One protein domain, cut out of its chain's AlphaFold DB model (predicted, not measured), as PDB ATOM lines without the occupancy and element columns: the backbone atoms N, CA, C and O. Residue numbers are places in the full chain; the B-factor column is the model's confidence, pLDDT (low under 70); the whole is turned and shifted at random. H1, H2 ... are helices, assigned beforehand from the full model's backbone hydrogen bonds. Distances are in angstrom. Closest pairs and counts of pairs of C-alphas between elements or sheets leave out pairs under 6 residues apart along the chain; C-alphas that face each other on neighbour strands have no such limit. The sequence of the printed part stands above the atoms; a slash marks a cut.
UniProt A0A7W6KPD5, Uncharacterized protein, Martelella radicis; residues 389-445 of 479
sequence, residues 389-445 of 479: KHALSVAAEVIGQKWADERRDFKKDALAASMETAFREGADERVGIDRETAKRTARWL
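AT A GLANCE: This is residues 389 to 445 of the 479 residues of an uncharacterized protein of Martelella radicis (UniProt A0A7W6KPD5). What is the main picture? H1 and H3 run side by side the same way, and H2 folds back on H1 to make a helical hairpin. H5 makes a nearly square corner with the last residues of H3, and the short H4 packs on H5. What is it made of, and how large is it? The printed part has 57 residues with five named helices, H1 to H5 in order along the chain, and no named strand, so the class is all helix. It is compact, with a radius of gyration of the C-alphas of 10.2 A, and its rounded outline spans 26 by 21 by 18 A.

IN THESE COORDINATES: Where does the first half lie? H1, residues 389 to 398, begins with C-alpha 389 at (40.978, -38.231, -44.140) and is 14.3 A long from first to last C-alpha. H2, residues 401 to 407, is 10.2 A long. Which helix is the longest? H3, residues 412 to 423, is 16.3 A long and begins with C-alpha 412 at (37.938, -34.671, -35.187). What follows it? H4, residues 427 to 431, is 5.6 A long. H5, residues 435 to 443, is 12.5 A long and ends with C-alpha 443 at (26.252, -25.508, -52.754).

HOW THE PARTS SIT: What touches H1? H2 touches it in a hairpin, opposite ways at a steep tilt of 42 degrees, the closest C-alphas being those of Ala 396 and Ala 404, 5.3 A apart. H3 touches it with residues 415 to 419 alone, the same way at a shallow tilt of 20 degrees; the closest C-alphas, of Ala 391 and Met 419, are 7.6 A apart. H1 and H5 only just touch, with 3 pairs of C-alphas within 8 A, the closest those of Val 398 and Thr 441 at 6.7 A. How do H3, H4 and H5 meet? H3 touches H5 with residues 422 to 423 alone, the C-alphas of Phe 423 and Thr 441 being closest at 4.7 A, and at 70.1 degrees they are only just about perpendicular. H4 touches H3 only at the corner, with the C-alphas of Ala 422 and Val 431 closest at 6.2 A, and touches H5, with those of Ala 427 and Ala 438 closest at 5.4 A. What stays apart, and how do the backbones run? H2 is apart from H4 and H5, and H1 is apart from H4. Every O i to N i+4 pair is within hydrogen-bond range in H1, H3, H4 and H5, and 2 of 3 are in H2.

THE WHOLE: How far does it reach? The two C-alphas farthest apart, those of Lys 411 and Glu 436, are 27.7 A apart. Are there cuts or long links? The printed part has no cut, and the four links between helices are tight. Where is confidence low? The mean pLDDT of the printed part is 88.4, and residues 429 to 432 are under 70.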
ATOM      1  N   LYS A 389      40.359 -38.153 -42.809       87.12
ATOM      2  CA  LYS A 389      40.978 -38.231 -44.140       87.12
ATOM      3  C   LYS A 389      40.011 -37.768 -45.234       87.12
ATOM      4  O   LYS A 389      40.420 -36.994 -46.088       87.12
ATOM      5  N   HIS A 390      38.747 -38.194 -45.167       88.44
ATOM      6  CA  HIS A 390      37.710 -37.793 -46.120       88.44
ATOM      7  C   HIS A 390      37.428 -36.292 -46.039       88.44
ATOM      8  O   HIS A 390      37.533 -35.594 -47.038       88.44
ATOM      9  N   ALA A 391      37.181 -35.767 -44.834       89.88
ATOM     10  CA  ALA A 391      36.915 -34.339 -44.641       89.88
ATOM     11  C   ALA A 391      38.059 -33.443 -45.160       89.88
ATOM     12  O   ALA A 391      37.804 -32.443 -45.825       89.88
ATOM     13  N   LEU A 392      39.318 -33.820 -44.909       91.81
ATOM     14  CA  LEU A 392      40.484 -33.092 -45.425       91.81
ATOM     15  C   LEU A 392      40.627 -33.211 -46.948       91.81
ATOM     16  O   LEU A 392      41.029 -32.243 -47.583       91.81
ATOM     17  N   SER A 393      40.283 -34.366 -47.529       92.00
ATOM     18  CA  SER A 393      40.275 -34.562 -48.985       92.00
ATOM     19  C   SER A 393      39.257 -33.645 -49.657       92.00
ATOM     20  O   SER A 393      39.608 -32.909 -50.572       92.00
ATOM     21  N   VAL A 394      38.024 -33.619 -49.144       93.44
ATOM     22  CA  VAL A 394      36.966 -32.733 -49.648       93.44
ATOM     23  C   VAL A 394      37.363 -31.265 -49.486       93.44
ATOM     24  O   VAL A 394      37.181 -30.466 -50.397       93.44
ATOM     25  N   ALA A 395      37.957 -30.891 -48.351       93.88
ATOM     26  CA  ALA A 395      38.442 -29.531 -48.157       93.88
ATOM     27  C   ALA A 395      39.545 -29.149 -49.156       93.88
ATOM     28  O   ALA A 395      39.540 -28.037 -49.678       93.88
ATOM     29  N   ALA A 396      40.478 -30.061 -49.440       94.00
ATOM     30  CA  ALA A 396      41.541 -29.828 -50.411       94.00
ATOM     31  C   ALA A 396      40.997 -29.632 -51.834       94.00
ATOM     32  O   ALA A 396      41.487 -28.766 -52.554       94.00
ATOM     33  N   GLU A 397      39.975 -30.400 -52.211       92.75
ATOM     34  CA  GLU A 397      39.322 -30.337 -53.521       92.75
ATOM     35  C   GLU A 397      38.443 -29.087 -53.685       92.75
ATOM     36  O   GLU A 397      38.511 -28.381 -54.694       92.75
ATOM     37  N   VAL A 398      37.614 -28.786 -52.684       91.81
ATOM     38  CA  VAL A 398      36.612 -27.721 -52.787       91.81
ATOM     39  C   VAL A 398      37.199 -26.361 -52.408       91.81
ATOM     40  O   VAL A 398      36.961 -25.384 -53.113       91.81
ATOM     41  N   ILE A 399      37.988 -26.283 -51.333       92.44
ATOM     42  CA  ILE A 399      38.531 -25.020 -50.799       92.44
ATOM     43  C   ILE A 399      39.981 -24.803 -51.241       92.44
ATOM     44  O   ILE A 399      40.370 -23.692 -51.592       92.44
ATOM     45  N   GLY A 400      40.787 -25.863 -51.223       92.00
ATOM     46  CA  GLY A 400      42.181 -25.840 -51.653       92.00
ATOM     47  C   GLY A 400      43.125 -26.527 -50.669       92.00
ATOM     48  O   GLY A 400      42.926 -26.508 -49.450       92.00
ATOM     49  N   GLN A 401      44.211 -27.093 -51.202       93.31
ATOM     50  CA  GLN A 401      45.176 -27.901 -50.443       93.31
ATOM     51  C   GLN A 401      45.736 -27.181 -49.205       93.31
ATOM     52  O   GLN A 401      45.819 -27.768 -48.129       93.31
ATOM     53  N   LYS A 402      46.050 -25.884 -49.329       92.25
ATOM     54  CA  LYS A 402      46.599 -25.081 -48.226       92.25
ATOM     55  C   LYS A 402      45.669 -25.056 -47.007       92.25
ATOM     56  O   LYS A 402      46.130 -25.211 -45.880       92.25
ATOM     57  N   TRP A 403      44.364 -24.887 -47.228       93.12
ATOM     58  CA  TRP A 403      43.377 -24.823 -46.148       93.12
ATOM     59  C   TRP A 403      43.270 -26.160 -45.404       93.12
ATOM     60  O   TRP A 403      43.138 -26.177 -44.175       93.12
ATOM     61  N   ALA A 404      43.356 -27.271 -46.146       93.75
ATOM     62  CA  ALA A 404      43.348 -28.620 -45.590       93.75
ATOM     63  C   ALA A 404      44.614 -28.903 -44.764       93.75
ATOM     64  O   ALA A 404      44.513 -29.413 -43.645       93.75
ATOM     65  N   ASP A 405      45.793 -28.520 -45.263       93.56
ATOM     66  CA  ASP A 405      47.070 -28.738 -44.574       93.56
ATOM     67  C   ASP A 405      47.124 -28.015 -43.217       93.56
ATOM     68  O   ASP A 405      47.509 -28.619 -42.214       93.56
ATOM     69  N   GLU A 406      46.642 -26.768 -43.149       93.50
ATOM     70  CA  GLU A 406      46.541 -25.978 -41.906       93.50
ATOM     71  C   GLU A 406      45.670 -26.644 -40.824       93.50
ATOM     72  O   GLU A 406      45.823 -26.366 -39.633       93.50
ATOM     73  N   ARG A 407      44.751 -27.532 -41.223       94.00
ATOM     74  CA  ARG A 407      43.766 -28.187 -40.343       94.00
ATOM     75  C   ARG A 407      44.025 -29.679 -40.155       94.00
ATOM     76  O   ARG A 407      43.270 -30.353 -39.450       94.00
ATOM     77  N   ARG A 408      45.106 -30.213 -40.727       91.94
ATOM     78  CA  ARG A 408      45.459 -31.640 -40.669       91.94
ATOM     79  C   ARG A 408      45.538 -32.174 -39.233       91.94
ATOM     80  O   ARG A 408      45.018 -33.259 -38.930       91.94
ATOM     81  N   ASP A 409      46.127 -31.384 -38.341       91.69
ATOM     82  CA  ASP A 409      46.384 -31.761 -36.947       91.69
ATOM     83  C   ASP A 409      45.203 -31.483 -36.004       91.69
ATOM     84  O   ASP A 409      45.251 -31.822 -34.821       91.69
ATOM     85  N   PHE A 410      44.093 -30.932 -36.512       92.12
ATOM     86  CA  PHE A 410      42.915 -30.650 -35.692       92.12
ATOM     87  C   PHE A 410      42.311 -31.944 -35.140       92.12
ATOM     88  O   PHE A 410      42.296 -32.989 -35.796       92.12
ATOM     89  N   LYS A 411      41.758 -31.898 -33.925       89.38
ATOM     90  CA  LYS A 411      40.929 -33.002 -33.412       89.38
ATOM     91  C   LYS A 411      39.670 -33.153 -34.274       89.38
ATOM     92  O   LYS A 411      39.244 -32.190 -34.903       89.38
ATOM     93  N   LYS A 412      39.071 -34.350 -34.299       84.88
ATOM     94  CA  LYS A 412      37.938 -34.671 -35.187       84.88
ATOM     95  C   LYS A 412      36.781 -33.673 -35.052       84.88
ATOM     96  O   LYS A 412      36.342 -33.142 -36.062       84.88
ATOM     97  N   ASP A 413      36.379 -33.355 -33.828       84.88
ATOM     98  CA  ASP A 413      35.252 -32.444 -33.580       84.88
ATOM     99  C   ASP A 413      35.580 -30.997 -33.983       84.88
ATOM    100  O   ASP A 413      34.753 -30.299 -34.560       84.88
ATOM    101  N   ALA A 414      36.827 -30.560 -33.761       91.88
ATOM    102  CA  ALA A 414      37.297 -29.237 -34.182       91.88
ATOM    103  C   ALA A 414      37.390 -29.112 -35.713       91.88
ATOM    104  O   ALA A 414      37.076 -28.060 -36.275       91.88
ATOM    105  N   LEU A 415      37.795 -30.189 -36.395       92.62
ATOM    106  CA  LEU A 415      37.760 -30.262 -37.852       92.62
ATOM    107  C   LEU A 415      36.313 -30.219 -38.352       92.62
ATOM    108  O   LEU A 415      36.020 -29.437 -39.245       92.62
ATOM    109  N   ALA A 416      35.405 -30.991 -37.750       91.81
ATOM    110  CA  ALA A 416      33.996 -31.009 -38.131       91.81
ATOM    111  C   ALA A 416      33.333 -29.627 -37.994       91.81
ATOM    112  O   ALA A 416      32.667 -29.188 -38.925       91.81
ATOM    113  N   ALA A 417      33.587 -28.904 -36.899       94.69
ATOM    114  CA  ALA A 417      33.100 -27.533 -36.715       94.69
ATOM    115  C   ALA A 417      33.702 -26.543 -37.735       94.69
ATOM    116  O   ALA A 417      33.020 -25.638 -38.222       94.69
ATOM    117  N   SER A 418      34.977 -26.725 -38.099       93.69
ATOM    118  CA  SER A 418      35.626 -25.912 -39.138       93.69
ATOM    119  C   SER A 418      35.017 -26.167 -40.519       93.69
ATOM    120  O   SER A 418      34.786 -25.217 -41.263       93.69
ATOM    121  N   MET A 419      34.734 -27.434 -40.845       95.56
ATOM    122  CA  MET A 419      34.053 -27.816 -42.084       95.56
ATOM    123  C   MET A 419      32.628 -27.261 -42.115       95.56
ATOM    124  O   MET A 419      32.254 -26.622 -43.085       95.56
ATOM    125  N   GLU A 420      31.859 -27.396 -41.035       94.88
ATOM    126  CA  GLU A 420      30.524 -26.792 -40.942       94.88
ATOM    127  C   GLU A 420      30.558 -25.284 -41.216       94.88
ATOM    128  O   GLU A 420      29.765 -24.781 -42.004       94.88
ATOM    129  N   THR A 421      31.508 -24.560 -40.619       92.38
ATOM    130  CA  THR A 421      31.619 -23.109 -40.829       92.38
ATOM    131  C   THR A 421      31.968 -22.768 -42.282       92.38
ATOM    132  O   THR A 421      31.458 -21.788 -42.817       92.38
ATOM    133  N   ALA A 422      32.818 -23.570 -42.930       92.25
ATOM    134  CA  ALA A 422      33.245 -23.346 -44.310       92.25
ATOM    135  C   ALA A 422      32.185 -23.727 -45.360       92.25
ATOM    136  O   ALA A 422      32.212 -23.186 -46.462       92.25
ATOM    137  N   PHE A 423      31.268 -24.641 -45.030       93.06
ATOM    138  CA  PHE A 423      30.210 -25.139 -45.922       93.06
ATOM    139  C   PHE A 423      28.828 -24.531 -45.636       93.06
ATOM    140  O   PHE A 423      27.844 -24.881 -46.287       93.06
ATOM    141  N   ARG A 424      28.747 -23.593 -44.687       88.31
ATOM    142  CA  ARG A 424      27.554 -22.781 -44.429       88.31
ATOM    143  C   ARG A 424      27.514 -21.571 -45.370       88.31
ATOM    144  O   ARG A 424      28.546 -21.104 -45.848       88.31
ATOM    145  N   GLU A 425      26.329 -21.015 -45.584       83.56
ATOM    146  CA  GLU A 425      26.182 -19.732 -46.273       83.56
ATOM    147  C   GLU A 425      26.915 -18.593 -45.536       83.56
ATOM    148  O   GLU A 425      26.997 -18.570 -44.297       83.56
ATOM    149  N   GLY A 426      27.473 -17.658 -46.313       78.31
ATOM    150  CA  GLY A 426      28.279 -16.540 -45.803       78.31
ATOM    151  C   GLY A 426      29.650 -16.953 -45.253       78.31
ATOM    152  O   GLY A 426      30.172 -16.320 -44.333       78.31
ATOM    153  N   ALA A 427      30.227 -18.059 -45.741       78.44
ATOM    154  CA  ALA A 427      31.543 -18.531 -45.302       78.44
ATOM    155  C   ALA A 427      32.692 -17.562 -45.648       78.44
ATOM    156  O   ALA A 427      33.708 -17.552 -44.948       78.44
ATOM    157  N   ASP A 428      32.535 -16.729 -46.680       72.50
ATOM    158  CA  ASP A 428      33.495 -15.698 -47.089       72.50
ATOM    159  C   ASP A 428      33.752 -14.671 -45.979       72.50
ATOM    160  O   ASP A 428      34.898 -14.296 -45.725       72.50
ATOM    161  N   GLU A 429      32.714 -14.304 -45.229       65.50
ATOM    162  CA  GLU A 429      32.817 -13.366 -44.105       65.50
ATOM    163  C   GLU A 429      33.413 -14.000 -42.834       65.50
ATOM    164  O   GLU A 429      33.898 -13.293 -41.949       65.50
ATOM    165  N   ARG A 430      33.387 -15.337 -42.720       63.78
ATOM    166  CA  ARG A 430      33.674 -16.065 -41.466       63.78
ATOM    167  C   ARG A 430      34.977 -16.861 -41.471       63.78
ATOM    168  O   ARG A 430      35.554 -17.072 -40.407       63.78
ATOM    169  N   VAL A 431      35.429 -17.333 -42.634       68.62
ATOM    170  CA  VAL A 431      36.537 -18.305 -42.746       68.62
ATOM    171  C   VAL A 431      37.720 -17.757 -43.555       68.62
ATOM    172  O   VAL A 431      38.762 -18.407 -43.631       68.62
ATOM    173  N   GLY A 432      37.609 -16.546 -44.116       67.50
ATOM    174  CA  GLY A 432      38.668 -15.950 -44.940       67.50
ATOM    175  C   GLY A 432      38.885 -16.701 -46.258       67.50
ATOM    176  O   GLY A 432      40.001 -16.745 -46.772       67.50
ATOM    177  N   ILE A 433      37.824 -17.332 -46.762       81.75
ATOM    178  CA  ILE A 433      37.758 -17.995 -48.063       81.75
ATOM    179  C   ILE A 433      37.228 -16.971 -49.078       81.75
ATOM    180  O   ILE A 433      36.434 -16.103 -48.723       81.75
ATOM    181  N   ASP A 434      37.678 -17.030 -50.331       86.62
ATOM    182  CA  ASP A 434      37.186 -16.115 -51.359       86.62
ATOM    183  C   ASP A 434      35.698 -16.359 -51.685       86.62
ATOM    184  O   ASP A 434      35.137 -17.432 -51.448       86.62
ATOM    185  N   ARG A 435      35.048 -15.342 -52.255       85.12
ATOM    186  CA  ARG A 435      33.603 -15.350 -52.516       85.12
ATOM    187  C   ARG A 435      33.160 -16.449 -53.489       85.12
ATOM    188  O   ARG A 435      32.028 -16.917 -53.399       85.12
ATOM    189  N   GLU A 436      34.006 -16.846 -54.436       85.75
ATOM    190  CA  GLU A 436      33.675 -17.893 -55.408       85.75
ATOM    191  C   GLU A 436      33.711 -19.269 -54.740       85.75
ATOM    192  O   GLU A 436      32.766 -20.053 -54.856       85.75
ATOM    193  N   THR A 437      34.745 -19.523 -53.945       87.75
ATOM    194  CA  THR A 437      34.850 -20.738 -53.140       87.75
ATOM    195  C   THR A 437      33.739 -20.825 -52.092       87.75
ATOM    196  O   THR A 437      33.164 -21.897 -51.932       87.75
ATOM    197  N   ALA A 438      33.351 -19.717 -51.450       86.94
ATOM    198  CA  ALA A 438      32.221 -19.697 -50.515       86.94
ATOM    199  C   ALA A 438      30.885 -20.063 -51.187       86.94
ATOM    200  O   ALA A 438      30.080 -20.785 -50.605       86.94
ATOM    201  N   LYS A 439      30.652 -19.633 -52.436       87.56
ATOM    202  CA  LYS A 439      29.481 -20.077 -53.216       87.56
ATOM    203  C   LYS A 439      29.536 -21.573 -53.526       87.56
ATOM    204  O   LYS A 439      28.515 -22.249 -53.441       87.56
ATOM    205  N   ARG A 440      30.718 -22.096 -53.874       88.62
ATOM    206  CA  ARG A 440      30.921 -23.527 -54.156       88.62
ATOM    207  C   ARG A 440      30.685 -24.384 -52.914       88.62
ATOM    208  O   ARG A 440      29.930 -25.347 -52.992       88.62
ATOM    209  N   THR A 441      31.271 -24.032 -51.770       91.06
ATOM    210  CA  THR A 441      31.082 -24.777 -50.515       91.06
ATOM    211  C   THR A 441      29.644 -24.690 -50.021       91.06
ATOM    212  O   THR A 441      29.092 -25.707 -49.608       91.06
ATOM    213  N   ALA A 442      29.006 -23.524 -50.152       89.25
ATOM    214  CA  ALA A 442      27.600 -23.345 -49.813       89.25
ATOM    215  C   ALA A 442      26.654 -24.142 -50.715       89.25
ATOM    216  O   ALA A 442      25.511 -24.298 -50.340       89.25
ATOM    217  N   ARG A 443      27.075 -24.647 -51.880       92.00
ATOM    218  CA  ARG A 443      26.252 -25.508 -52.754       92.00
ATOM    219  C   ARG A 443      26.705 -26.965 -52.761       92.00
ATOM    220  O   ARG A 443      26.065 -27.791 -53.407       92.00
ATOM    221  N   TRP A 444      27.789 -27.284 -52.060       94.38
ATOM    222  CA  TRP A 444      28.383 -28.609 -52.092       94.38
ATOM    223  C   TRP A 444      27.478 -29.650 -51.434       94.38
ATOM    224  O   TRP A 444      26.882 -29.417 -50.380       94.38
ATOM    225  N   LEU A 445      27.436 -30.826 -52.053       93.88
ATOM    226  CA  LEU A 445      26.721 -31.994 -51.574       93.88
ATOM    227  C   LEU A 445      27.624 -33.234 -51.673       93.88
ATOM    228  O   LEU A 445      28.427 -33.328 -52.603       93.88
TER     229      LEU A 445